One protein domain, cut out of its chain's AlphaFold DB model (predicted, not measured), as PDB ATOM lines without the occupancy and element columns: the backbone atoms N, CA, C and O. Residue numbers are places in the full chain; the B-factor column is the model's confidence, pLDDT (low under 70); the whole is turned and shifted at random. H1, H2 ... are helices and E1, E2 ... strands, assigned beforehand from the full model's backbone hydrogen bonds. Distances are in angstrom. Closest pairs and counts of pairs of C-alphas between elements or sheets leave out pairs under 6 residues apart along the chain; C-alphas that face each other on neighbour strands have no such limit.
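AT A GLANCE: This is residues 3 to 93 of the 108 residues of an uncharacterized protein of Candidatus Nomurabacteria bacterium GW2011_GWC2_42_20 (UniProt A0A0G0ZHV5). A small antiparallel sheet of E1, E2 and E3 has one helix, H2, packed along one face, mainly over E2, while a second helix, H1, only grazes the sheet near E3 and E2. A long loop, residues 16 to 40, joins the helices and passes the edge of the sheet, where residues 28 to 29 pair with E1; the turns after E1 and E2 hold the two ends of the longest axis, at Thr 67 and Thr 81. The printed part has 91 residues, with two named helices and three named strands in the chain order H1, H2, E1, E2, E3, and the sheet order is E1, E2, E3. The class is mixed, helices and strands, with 44 residues, under half, in named elements. The whole is compact, with a radius of gyration of the C-alphas of 12.6 A, and elongated in outline, spanning 39 by 23 by 22 A.

HOW THE PARTS SIT: E1, residues 59 to 63, E2, residues 72 to 78, and E3, residues 84 to 88, form a meander, each strand the antiparallel neighbour of the one before. E1 and E2 are a hairpin, with directions at 167 degrees; N 59 and O 76 are 2.8 A apart, within hydrogen-bond range. E2 and E3 are also a hairpin, at 166 degrees, with N 75 and O 87 at 2.8 A. H2, residues 41 to 54, is on the sheet at a height over the sheet of 10.5 A, from a local plane fitted to just 6 C-alphas. It lies over E2 and only just over E1, on which 3 of its C-alphas fall. On the local plane it runs along the strands, at 3 degrees to E2; the closest C-alphas of H2 and E2, those of Ala 54 and Ala 78, are 6.7 A apart. H1, residues 3 to 15, only grazes the sheet with its residues 4 to 12; its closest C-alpha to E3 is that of Arg 5, 7.7 A from that of Asp 88. H1 and H2, a helical hairpin, only just touch, with 3 pairs of C-alphas within 8 A, made by residues 4 to 7 and 42 to 43 alone; the closest C-alphas, of Leu 4 and Phe 43, are 6.9 A apart. They run opposite ways at a shallow tilt of 33 degrees, only just short of steep. In H1 and H2 every O i to N i+4 pair is within hydrogen-bond range.

IN THESE COORDINATES: E2 measures 20.8 A from first to last C-alpha; E1 and E3 measure 13.0 A each. H2 measures 19.8 A and begins with C-alpha 41 at (30.356, 0.030, -32.027). H1 measures 18.3 A and begins with C-alpha 3 at (37.153, 10.397, -32.508). E3 ends with C-alpha 88 at (42.685, 6.459, -42.728).

THE WHOLE: The two C-alphas farthest apart, of Thr 67 and Thr 81, are 39.9 A apart. The printed part has no cut, and H1 to H2 is the long link. Mean pLDDT of the printed part is 87.3; residue 66 and residues 91 to 93 are under 70.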
ATOM      1  N   ASN A   3      37.117  11.558 -33.401       77.12
ATOM      2  CA  ASN A   3      37.153  10.397 -32.508       77.12
ATOM      3  C   ASN A   3      37.432   9.062 -33.228       77.12
ATOM      4  O   ASN A   3      37.890   8.132 -32.585       77.12
ATOM      5  N   LEU A   4      37.187   8.945 -34.543       85.25
ATOM      6  CA  LEU A   4      37.337   7.661 -35.257       85.25
ATOM      7  C   LEU A   4      38.757   7.114 -35.180       85.25
ATOM      8  O   LEU A   4      38.938   5.939 -34.899       85.25
ATOM      9  N   ARG A   5      39.759   7.980 -35.364       86.81
ATOM     10  CA  ARG A   5      41.156   7.567 -35.234       86.81
ATOM     11  C   ARG A   5      41.500   7.152 -33.823       86.81
ATOM     12  O   ARG A   5      42.035   6.077 -33.646       86.81
ATOM     13  N   ALA A   6      41.135   7.956 -32.826       88.69
ATOM     14  CA  ALA A   6      41.391   7.601 -31.435       88.69
ATOM     15  C   ALA A   6      40.789   6.229 -31.083       88.69
ATOM     16  O   ALA A   6      41.452   5.419 -30.448       88.69
ATOM     17  N   GLN A   7      39.571   5.935 -31.551       91.00
ATOM     18  CA  GLN A   7      38.977   4.609 -31.370       91.00
ATOM     19  C   GLN A   7      39.708   3.516 -32.157       91.00
ATOM     20  O   GLN A   7      39.893   2.423 -31.634       91.00
ATOM     21  N   ALA A   8      40.150   3.800 -33.382       91.50
ATOM     22  CA  ALA A   8      40.923   2.852 -34.176       91.50
ATOM     23  C   ALA A   8      42.260   2.502 -33.507       91.50
ATOM     24  O   ALA A   8      42.609   1.330 -33.451       91.50
ATOM     25  N   GLU A   9      42.969   3.487 -32.951       91.69
ATOM     26  CA  GLU A   9      44.223   3.267 -32.222       91.69
ATOM     27  C   GLU A   9      43.996   2.436 -30.950       91.69
ATOM     28  O   GLU A   9      44.755   1.514 -30.672       91.69
ATOM     29  N   LEU A  10      42.916   2.693 -30.201       93.12
ATOM     30  CA  LEU A  10      42.550   1.874 -29.035       93.12
ATOM     31  C   LEU A  10      42.194   0.432 -29.429       93.12
ATOM     32  O   LEU A  10      42.565  -0.524 -28.737       93.12
ATOM     33  N   TYR A  11      41.494   0.261 -30.553       94.62
ATOM     34  CA  TYR A  11      41.221  -1.054 -31.120       94.62
ATOM     35  C   TYR A  11      42.525  -1.758 -31.511       94.62
ATOM     36  O   TYR A  11      42.696  -2.940 -31.201       94.62
ATOM     37  N   TYR A  12      43.444  -1.036 -32.159       93.38
ATOM     38  CA  TYR A  12      44.746  -1.546 -32.570       93.38
ATOM     39  C   TYR A  12      45.576  -1.984 -31.368       93.38
ATOM     40  O   TYR A  12      46.097  -3.094 -31.385       93.38
ATOM     41  N   ASP A  13      45.651  -1.175 -30.311       93.75
ATOM     42  CA  ASP A  13      46.372  -1.500 -29.073       93.75
ATOM     43  C   ASP A  13      45.843  -2.796 -28.436       93.75
ATOM     44  O   ASP A  13      46.606  -3.702 -28.102       93.75
ATOM     45  N   THR A  14      44.516  -2.950 -28.392       95.38
ATOM     46  CA  THR A  14      43.860  -4.143 -27.832       95.38
ATOM     47  C   THR A  14      44.105  -5.403 -28.669       95.38
ATOM     48  O   THR A  14      44.258  -6.498 -28.126       95.38
ATOM     49  N   ASN A  15      44.109  -5.280 -29.998       93.12
ATOM     50  CA  ASN A  15      44.132  -6.426 -30.911       93.12
ATOM     51  C   ASN A  15      45.494  -6.662 -31.574       93.12
ATOM     52  O   ASN A  15      45.651  -7.666 -32.271       93.12
ATOM     53  N   SER A  16      46.467  -5.774 -31.374       92.62
ATOM     54  CA  SER A  16      47.712  -5.693 -32.153       92.62
ATOM     55  C   SER A  16      47.460  -5.638 -33.671       92.62
ATOM     56  O   SER A  16      48.123  -6.329 -34.443       92.62
ATOM     57  N   GLY A  17      46.433  -4.893 -34.087       92.44
ATOM     58  CA  GLY A  17      45.971  -4.800 -35.475       92.44
ATOM     59  C   GLY A  17      44.585  -4.163 -35.602       92.44
ATOM     60  O   GLY A  17      43.793  -4.179 -34.661       92.44
ATOM     61  N   TYR A  18      44.244  -3.671 -36.791       93.81
ATOM     62  CA  TYR A  18      42.894  -3.198 -37.144       93.81
ATOM     63  C   TYR A  18      41.922  -4.336 -37.483       93.81
ATOM     64  O   TYR A  18      40.798  -4.111 -37.937       93.81
ATOM     65  N   SER A  19      42.337  -5.574 -37.227       94.69
ATOM     66  CA  SER A  19      41.463  -6.732 -37.137       94.69
ATOM     67  C   SER A  19      41.858  -7.619 -35.956       94.69
ATOM     68  O   SER A  19      43.026  -7.747 -35.595       94.69
ATOM     69  N   SER A  20      40.868  -8.269 -35.354       94.81
ATOM     70  CA  SER A  20      41.040  -9.227 -34.253       94.81
ATOM     71  C   SER A  20      41.599 -10.582 -34.714       94.81
ATOM     72  O   SER A  20      42.197 -11.305 -33.914       94.81
ATOM     73  N   ALA A  21      41.487 -10.909 -36.008       92.94
ATOM     74  CA  ALA A  21      42.047 -12.110 -36.630       92.94
ATOM     75  C   ALA A  21      42.677 -11.801 -38.001       92.94
ATOM     76  O   ALA A  21      42.472 -10.722 -38.559       92.94
ATOM     77  N   ALA A  22      43.449 -12.750 -38.539       90.81
ATOM     78  CA  ALA A  22      43.980 -12.645 -39.896       90.81
ATOM     79  C   ALA A  22      42.841 -12.667 -40.924       90.81
ATOM     80  O   ALA A  22      41.904 -13.461 -40.810       90.81
ATOM     81  N   ILE A  23      42.942 -11.808 -41.936       88.44
ATOM     82  CA  ILE A  23      41.967 -11.719 -43.022       88.44
ATOM     83  C   ILE A  23      42.597 -12.349 -44.263       88.44
ATOM     84  O   ILE A  23      43.602 -11.864 -44.775       88.44
ATOM     85  N   ALA A  24      41.998 -13.446 -44.739       85.19
ATOM     86  CA  ALA A  24      42.561 -14.274 -45.810       85.19
ATOM     87  C   ALA A  24      42.754 -13.519 -47.135       85.19
ATOM     88  O   ALA A  24      43.671 -13.819 -47.897       85.19
ATOM     89  N   THR A  25      41.896 -12.532 -47.395       85.19
ATOM     90  CA  THR A  25      41.957 -11.696 -48.592       85.19
ATOM     91  C   THR A  25      42.084 -10.253 -48.155       85.19
ATOM     92  O   THR A  25      41.084  -9.590 -47.897       85.19
ATOM     93  N   LEU A  26      43.326  -9.790 -48.040       83.44
ATOM     94  CA  LEU A  26      43.625  -8.373 -47.935       83.44
ATOM     95  C   LEU A  26      44.144  -7.869 -49.287       83.44
ATOM     96  O   LEU A  26      44.913  -8.571 -49.947       83.44
ATOM     97  N   PRO A  27      43.740  -6.665 -49.694       85.31
ATOM     98  CA  PRO A  27      42.778  -5.824 -48.992       85.31
ATOM     99  C   PRO A  27      41.322  -6.279 -49.117       85.31
ATOM    100  O   PRO A  27      40.909  -6.819 -50.144       85.31
ATOM    101  N   ALA A  28      40.542  -6.034 -48.064       86.50
ATOM    102  CA  ALA A  28      39.116  -6.331 -48.031       86.50
ATOM    103  C   ALA A  28      38.305  -5.037 -48.024       86.50
ATOM    104  O   ALA A  28      38.553  -4.133 -47.224       86.50
ATOM    105  N   THR A  29      37.312  -4.973 -48.904       88.19
ATOM    106  CA  THR A  29      36.358  -3.870 -48.975       88.19
ATOM    107  C   THR A  29      35.063  -4.253 -48.264       88.19
ATOM    108  O   THR A  29      34.572  -5.378 -48.374       88.19
ATOM    109  N   GLY A  30      34.488  -3.306 -47.529       89.31
ATOM    110  CA  GLY A  30      33.201  -3.461 -46.862       89.31
ATOM    111  C   GLY A  30      33.229  -3.044 -45.397       89.31
ATOM    112  O   GLY A  30      34.047  -3.507 -44.603       89.31
ATOM    113  N   CYS A  31      32.252  -2.227 -45.009       92.12
ATOM    114  CA  CYS A  31      32.092  -1.747 -43.634       92.12
ATOM    115  C   CYS A  31      31.592  -2.827 -42.657       92.12
ATOM    116  O   CYS A  31      31.399  -2.563 -41.477       92.12
ATOM    117  N   THR A  32      31.364  -4.045 -43.147       93.88
ATOM    118  CA  THR A  32      30.973  -5.224 -42.365       93.88
ATOM    119  C   THR A  32      32.020  -6.333 -42.442       93.88
ATOM    120  O   THR A  32      31.725  -7.484 -42.120       93.88
ATOM    121  N   THR A  33      33.244  -6.005 -42.874       92.19
ATOM    122  CA  THR A  33      34.348  -6.966 -42.952       92.19
ATOM    123  C   THR A  33      34.533  -7.645 -41.599       92.19
ATOM    124  O   THR A  33      34.794  -6.989 -40.585       92.19
ATOM    125  N   ALA A  34      34.370  -8.969 -41.580       91.50
ATOM    126  CA  ALA A  34      34.431  -9.756 -40.359       91.50
ATOM    127  C   ALA A  34      35.755  -9.522 -39.630       91.50
ATOM    128  O   ALA A  34      36.804  -9.389 -40.258       91.50
ATOM    129  N   THR A  35      35.705  -9.506 -38.298       92.75
ATOM    130  CA  THR A  35      36.869  -9.328 -37.414       92.75
ATOM    131  C   THR A  35      37.581  -7.975 -37.515       92.75
ATOM    132  O   THR A  35      38.532  -7.780 -36.771       92.75
ATOM    133  N   SER A  36      37.137  -7.043 -38.367       94.62
ATOM    134  CA  SER A  36      37.775  -5.730 -38.551       94.62
ATOM    135  C   SER A  36      37.309  -4.670 -37.548       94.62
ATOM    136  O   SER A  36      36.255  -4.804 -36.917       94.62
ATOM    137  N   VAL A  37      38.060  -3.567 -37.482       94.94
ATOM    138  CA  VAL A  37      37.717  -2.340 -36.748       94.94
ATOM    139  C   VAL A  37      36.354  -1.761 -37.154       94.94
ATOM    140  O   VAL A  37      35.703  -1.109 -36.347       94.94
ATOM    141  N   PHE A  38      35.848  -2.055 -38.359       95.06
ATOM    142  CA  PHE A  38      34.542  -1.558 -38.809       95.06
ATOM    143  C   PHE A  38      33.349  -2.162 -38.058       95.06
ATOM    144  O   PHE A  38      32.250  -1.614 -38.124       95.06
ATOM    145  N   LEU A  39      33.560  -3.258 -37.323       95.44
ATOM    146  CA  LEU A  39      32.556  -3.840 -36.431       95.44
ATOM    147  C   LEU A  39      32.585  -3.242 -35.018       95.44
ATOM    148  O   LEU A  39      31.721  -3.577 -34.207       95.44
ATOM    149  N   ASP A  40      33.549  -2.368 -34.712       94.62
ATOM    150  CA  ASP A  40      33.556  -1.631 -33.452       94.62
ATOM    151  C   ASP A  40      32.287  -0.760 -33.338       94.62
ATOM    152  O   ASP A  40      31.923  -0.081 -34.307       94.62
ATOM    153  N   PRO A  41      31.598  -0.726 -32.180       93.31
ATOM    154  CA  PRO A  41      30.356   0.030 -32.027       93.31
ATOM    155  C   PRO A  41      30.460   1.511 -32.414       93.31
ATOM    156  O   PRO A  41      29.488   2.085 -32.914       93.31
ATOM    157  N   VAL A  42      31.616   2.153 -32.221       92.88
ATOM    158  CA  VAL A  42      31.805   3.559 -32.601       92.88
ATOM    159  C   VAL A  42      31.897   3.709 -34.119       92.88
ATOM    160  O   VAL A  42      31.310   4.642 -34.685       92.88
ATOM    161  N   PHE A  43      32.573   2.778 -34.789       93.62
ATOM    162  CA  PHE A  43      32.611   2.718 -36.247       93.62
ATOM    163  C   PHE A  43      31.225   2.437 -36.824       93.62
ATOM    164  O   PHE A  43      30.773   3.195 -37.682       93.62
ATOM    165  N   VAL A  44      30.506   1.446 -36.296       94.62
ATOM    166  CA  VAL A  44      29.137   1.104 -36.721       94.62
ATOM    167  C   VAL A  44      28.202   2.312 -36.615       94.62
ATOM    168  O   VAL A  44      27.500   2.644 -37.574       94.62
ATOM    169  N   ASN A  45      28.233   3.029 -35.488       93.69
ATOM    170  CA  ASN A  45      27.422   4.235 -35.295       93.69
ATOM    171  C   ASN A  45      27.792   5.350 -36.283       93.69
ATOM    172  O   ASN A  45      26.916   6.041 -36.807       93.69
ATOM    173  N   THR A  46      29.083   5.515 -36.570       91.94
ATOM    174  CA  THR A  46      29.557   6.492 -37.559       91.94
ATOM    175  C   THR A  46      29.089   6.123 -38.966       91.94
ATOM    176  O   THR A  46      28.572   6.984 -39.677       91.94
ATOM    177  N   ILE A  47      29.228   4.858 -39.365       92.94
ATOM    178  CA  ILE A  47      28.794   4.347 -40.672       92.94
ATOM    179  C   ILE A  47      27.297   4.600 -40.863       92.94
ATOM    180  O   ILE A  47      26.889   5.105 -41.910       92.94
ATOM    181  N   ALA A  48      26.478   4.327 -39.843       93.88
ATOM    182  CA  ALA A  48      25.043   4.595 -39.879       93.88
ATOM    183  C   ALA A  48      24.737   6.096 -40.038       93.88
ATOM    184  O   ALA A  48      23.910   6.477 -40.871       93.88
ATOM    185  N   ALA A  49      25.438   6.959 -39.295       91.38
ATOM    186  CA  ALA A  49      25.273   8.408 -39.392       91.38
ATOM    187  C   ALA A  49      25.671   8.950 -40.776       91.38
ATOM    188  O   ALA A  49      24.946   9.768 -41.347       91.38
ATOM    189  N   LEU A  50      26.785   8.473 -41.343       88.94
ATOM    190  CA  LEU A  50      27.225   8.827 -42.695       88.94
ATOM    191  C   LEU A  50      26.229   8.345 -43.744       88.94
ATOM    192  O   LEU A  50      25.836   9.132 -44.598       88.94
ATOM    193  N   THR A  51      25.749   7.107 -43.624       91.19
ATOM    194  CA  THR A  51      24.749   6.537 -44.539       91.19
ATOM    195  C   THR A  51      23.474   7.373 -44.555       91.19
ATOM    196  O   THR A  51      22.963   7.720 -45.619       91.19
ATOM    197  N   SER A  52      22.987   7.763 -43.375       91.00
ATOM    198  CA  SER A  52      21.813   8.629 -43.248       91.00
ATOM    199  C   SER A  52      22.054  10.029 -43.821       91.00
ATOM    200  O   SER A  52      21.159  10.595 -44.449       91.00
ATOM    201  N   ALA A  53      23.248  10.595 -43.630       88.31
ATOM    202  CA  ALA A  53      23.565  11.943 -44.081       88.31
ATOM    203  C   ALA A  53      23.855  12.031 -45.589       88.31
ATOM    204  O   ALA A  53      23.446  13.009 -46.212       88.31
ATOM    205  N   ALA A  54      24.573  11.063 -46.159       85.00
ATOM    206  CA  ALA A  54      25.002  11.047 -47.559       85.00
ATOM    207  C   ALA A  54      23.986  10.368 -48.494       85.00
ATOM    208  O   ALA A  54      24.013  10.610 -49.697       85.00
ATOM    209  N   GLY A  55      23.080   9.542 -47.960       85.38
ATOM    210  CA  GLY A  55      22.133   8.750 -48.753       85.38
ATOM    211  C   GLY A  55      22.737   7.469 -49.343       85.38
ATOM    212  O   GLY A  55      22.038   6.720 -50.022       85.38
ATOM    213  N   SER A  56      24.011   7.194 -49.067       86.00
ATOM    214  CA  SER A  56      24.729   5.981 -49.452       86.00
ATOM    215  C   SER A  56      25.703   5.575 -48.350       86.00
ATOM    216  O   SER A  56      26.187   6.418 -47.593       86.00
ATOM    217  N   ALA A  57      25.976   4.274 -48.243       87.69
ATOM    218  CA  ALA A  57      26.963   3.777 -47.294       87.69
ATOM    219  C   ALA A  57      28.370   4.291 -47.654       87.69
ATOM    220  O   ALA A  57      28.684   4.397 -48.844       87.69
ATOM    221  N   PRO A  58      29.218   4.588 -46.652       90.06
ATOM    222  CA  PRO A  58      30.618   4.884 -46.905       90.06
ATOM    223  C   PRO A  58      31.330   3.674 -47.520       90.06
ATOM    224  O   PRO A  58      30.906   2.526 -47.361       90.06
ATOM    225  N   VAL A  59      32.440   3.933 -48.199       89.75
ATOM    226  CA  VAL A  59      33.395   2.899 -48.588       89.75
ATOM    227  C   VAL A  59      34.316   2.666 -47.398       89.75
ATOM    228  O   VAL A  59      34.808   3.613 -46.793       89.75
ATOM    229  N   CYS A  60      34.526   1.404 -47.043       91.25
ATOM    230  CA  CYS A  60      35.442   1.009 -45.983       91.25
ATOM    231  C   CYS A  60      36.416  -0.020 -46.542       91.25
ATOM    232  O   CYS A  60      35.985  -0.946 -47.237       91.25
ATOM    233  N   VAL A  61      37.696   0.117 -46.221       90.69
ATOM    234  CA  VAL A  61      38.746  -0.801 -46.663       90.69
ATOM    235  C   VAL A  61      39.628  -1.146 -45.478       90.69
ATOM    236  O   VAL A  61      40.043  -0.260 -44.739       90.69
ATOM    237  N   VAL A  62      39.917  -2.429 -45.288       90.44
ATOM    238  CA  VAL A  62      41.040  -2.864 -44.451       90.44
ATOM    239  C   VAL A  62      42.159  -3.369 -45.349       90.44
ATOM    240  O   VAL A  62      41.925  -4.162 -46.266       90.44
ATOM    241  N   GLY A  63      43.366  -2.887 -45.083       86.62
ATOM    242  CA  GLY A  63      44.581  -3.200 -45.826       86.62
ATOM    243  C   GLY A  63      45.587  -3.981 -44.984       86.62
ATOM    244  O   GLY A  63      45.402  -4.194 -43.783       86.62
ATOM    245  N   GLY A  64      46.654  -4.427 -45.640       80.81
ATOM    246  CA  GLY A  64      47.745  -5.181 -45.028       80.81
ATOM    247  C   GLY A  64      48.138  -6.413 -45.836       80.81
ATOM    248  O   GLY A  64      47.790  -6.545 -47.011       80.81
ATOM    249  N   THR A  65      48.860  -7.340 -45.207       77.06
ATOM    250  CA  THR A  65      49.290  -8.605 -45.835       77.06
ATOM    251  C   THR A  65      48.377  -9.772 -45.450       77.06
ATOM    252  O   THR A  65      48.121  -9.970 -44.266       77.06
ATOM    253  N   SER A  66      47.949 -10.596 -46.416       68.56
ATOM    254  CA  SER A  66      46.952 -11.688 -46.274       68.56
ATOM    255  C   SER A  66      47.289 -12.818 -45.283       68.56
ATOM    256  O   SER A  66      46.482 -13.722 -45.066       68.56
ATOM    257  N   THR A  67      48.467 -12.788 -44.662       74.25
ATOM    258  CA  THR A  67      48.908 -13.743 -43.634       74.25
ATOM    259  C   THR A  67      48.860 -13.174 -42.217       74.25
ATOM    260  O   THR A  67      49.163 -13.892 -41.264       74.25
ATOM    261  N   GLN A  68      48.483 -11.904 -42.056       79.81
ATOM    262  CA  GLN A  68      48.499 -11.197 -40.779       79.81
ATOM    263  C   GLN A  68      47.167 -10.489 -40.509       79.81
ATOM    264  O   GLN A  68      46.257 -10.463 -41.340       79.81
ATOM    265  N   LYS A  69      47.038  -9.955 -39.293       90.75
ATOM    266  CA  LYS A  69      45.975  -9.003 -38.959       90.75
ATOM    267  C   LYS A  69      46.133  -7.762 -39.840       90.75
ATOM    268  O   LYS A  69      47.253  -7.423 -40.214       90.75
ATOM    269  N   ALA A  70      45.025  -7.105 -40.161       90.69
ATOM    270  CA  ALA A  70      45.055  -5.873 -40.936       90.69
ATOM    271  C   ALA A  70      45.879  -4.807 -40.199       90.69
ATOM    272  O   ALA A  70      45.639  -4.542 -39.019       90.69
ATOM    273  N   ASP A  71      46.838  -4.201 -40.891       89.00
ATOM    274  CA  ASP A  71      47.682  -3.122 -40.366       89.00
ATOM    275  C   ASP A  71      47.286  -1.739 -40.900       89.00
ATOM    276  O   ASP A  71      47.766  -0.731 -40.385       89.00
ATOM    277  N   LYS A  72      46.331  -1.682 -41.840       89.12
ATOM    278  CA  LYS A  72      45.773  -0.435 -42.379       89.12
ATOM    279  C   LYS A  72      44.253  -0.442 -42.443       89.12
ATOM    280  O   LYS A  72      43.632  -1.502 -42.572       89.12
ATOM    281  N   TRP A  73      43.654   0.743 -42.421       90.75
ATOM    282  CA  TRP A  73      42.239   0.934 -42.721       90.75
ATOM    283  C   TRP A  73      41.963   2.320 -43.302       90.75
ATOM    284  O   TRP A  73      42.584   3.303 -42.899       90.75
ATOM    285  N   SER A  74      40.948   2.406 -44.159       89.38
ATOM    286  CA  SER A  74      40.373   3.668 -44.614       89.38
ATOM    287  C   SER A  74      38.850   3.627 -44.623       89.38
ATOM    288  O   SER A  74      38.215   2.574 -44.743       89.38
ATOM    289  N   MET A  75      38.248   4.800 -44.461       88.75
ATOM    290  CA  MET A  75      36.821   5.026 -44.631       88.75
ATOM    291  C   MET A  75      36.607   6.313 -45.414       88.75
ATOM    292  O   MET A  75      37.106   7.370 -45.021       88.75
ATOM    293  N   SER A  76      35.808   6.243 -46.473       86.75
ATOM    294  CA  SER A  76      35.466   7.390 -47.303       86.75
ATOM    295  C   SER A  76      33.964   7.503 -47.547       86.75
ATOM    296  O   SER A  76      33.210   6.535 -47.480       86.75
ATOM    297  N   SER A  77      33.493   8.720 -47.793       86.00
ATOM    298  CA  SER A  77      32.101   9.001 -48.137       86.00
ATOM    299  C   SER A  77      32.036  10.185 -49.084       86.00
ATOM    300  O   SER A  77      32.745  11.177 -48.898       86.00
ATOM    301  N   ALA A  78      31.117  10.129 -50.045       83.75
ATOM    302  CA  ALA A  78      30.795  11.287 -50.868       83.75
ATOM    303  C   ALA A  78      30.252  12.431 -49.999       83.75
ATOM    304  O   ALA A  78      29.457  12.213 -49.074       83.75
ATOM    305  N   LEU A  79      30.683  13.657 -50.292       82.31
ATOM    306  CA  LEU A  79      30.099  14.866 -49.720       82.31
ATOM    307  C   LEU A  79      28.823  15.237 -50.484       82.31
ATOM    308  O   LEU A  79      28.694  14.980 -51.677       82.31
ATOM    309  N   LYS A  80      27.887  15.905 -49.800       79.81
ATOM    310  CA  LYS A  80      26.567  16.264 -50.356       79.81
ATOM    311  C   LYS A  80      26.616  17.140 -51.612       79.81
ATOM    312  O   LYS A  80      25.650  17.162 -52.364       79.81
ATOM    313  N   THR A  81      27.680  17.916 -51.791       81.00
ATOM    314  CA  THR A  81      27.816  18.867 -52.901       81.00
ATOM    315  C   THR A  81      28.849  18.398 -53.915       81.00
ATOM    316  O   THR A  81      28.523  18.216 -55.084       81.00
ATOM    317  N   SER A  82      30.097  18.211 -53.485       77.31
ATOM    318  CA  SER A  82      31.203  17.779 -54.337       77.31
ATOM    319  C   SER A  82      32.380  17.277 -53.500       77.31
ATOM    320  O   SER A  82      32.614  17.756 -52.390       77.31
ATOM    321  N   GLY A  83      33.138  16.327 -54.059       77.75
ATOM    322  CA  GLY A  83      34.303  15.714 -53.418       77.75
ATOM    323  C   GLY A  83      33.952  14.574 -52.461       77.75
ATOM    324  O   GLY A  83      32.781  14.259 -52.243       77.75
ATOM    325  N   ASN A  84      34.986  13.965 -51.880       78.94
ATOM    326  CA  ASN A  84      34.837  12.933 -50.864       78.94
ATOM    327  C   ASN A  84      35.521  13.366 -49.567       78.94
ATOM    328  O   ASN A  84      36.530  14.077 -49.564       78.94
ATOM    329  N   TRP A  85      34.935  12.937 -48.459       83.12
ATOM    330  CA  TRP A  85      35.595  12.890 -47.168       83.12
ATOM    331  C   TRP A  85      36.275  11.533 -47.039       83.12
ATOM    332  O   TRP A  85      35.643  10.523 -47.337       83.12
ATOM    333  N   CYS A  86      37.525  11.509 -46.583       83.50
ATOM    334  CA  CYS A  86      38.228  10.271 -46.278       83.50
ATOM    335  C   CYS A  86      39.025  10.401 -44.974       83.50
ATOM    336  O   CYS A  86      39.563  11.468 -44.655       83.50
ATOM    337  N   VAL A  87      39.072   9.314 -44.205       85.69
ATOM    338  CA  VAL A  87      39.939   9.134 -43.037       85.69
ATOM    339  C   VAL A  87      40.612   7.759 -43.084       85.69
ATOM    340  O   VAL A  87      39.949   6.766 -43.365       85.69
ATOM    341  N   ASP A  88      41.911   7.704 -42.793       85.94
ATOM    342  CA  ASP A  88      42.685   6.459 -42.728       85.94
ATOM    343  C   ASP A  88      43.520   6.323 -41.441       85.94
ATOM    344  O   ASP A  88      43.559   7.238 -40.598       85.94
ATOM    345  N   SER A  89      44.194   5.173 -41.326       83.94
ATOM    346  CA  SER A  89      45.203   4.837 -40.312       83.94
ATOM    347  C   SER A  89      46.508   5.631 -40.408       83.94
ATOM    348  O   SER A  89      47.223   5.723 -39.416       83.94
ATOM    349  N   SER A  90      46.852   6.201 -41.566       72.94
ATOM    350  CA  SER A  90      48.114   6.935 -41.764       72.94
ATOM    351  C   SER A  90      48.091   8.346 -41.171       72.94
ATOM    352  O   SER A  90      49.128   8.990 -41.002       72.94
ATOM    353  N   GLY A  91      46.902   8.846 -40.840       57.28
ATOM    354  CA  GLY A  91      46.737  10.206 -40.358       57.28
ATOM    355  C   GLY A  91      46.257  11.186 -41.433       57.28
ATOM    356  O   GLY A  91      46.025  12.360 -41.110       57.28
ATOM    357  N   ALA A  92      45.978  10.743 -42.663       57.09
ATOM    358  CA  ALA A  92      45.445  11.608 -43.713       57.09
ATOM    359  C   ALA A  92      43.932  11.828 -43.539       57.09
ATOM    360  O   ALA A  92      43.121  10.901 -43.530       57.09
ATOM    361  N   SER A  93      43.542  13.075 -43.258       53.38
ATOM    362  CA  SER A  93      42.141  13.522 -43.290       53.38
ATOM    363  C   SER A  93      42.019  14.531 -44.420       53.38
ATOM    364  O   SER A  93      42.065  15.743 -44.197       53.38
TER     365      SER A  93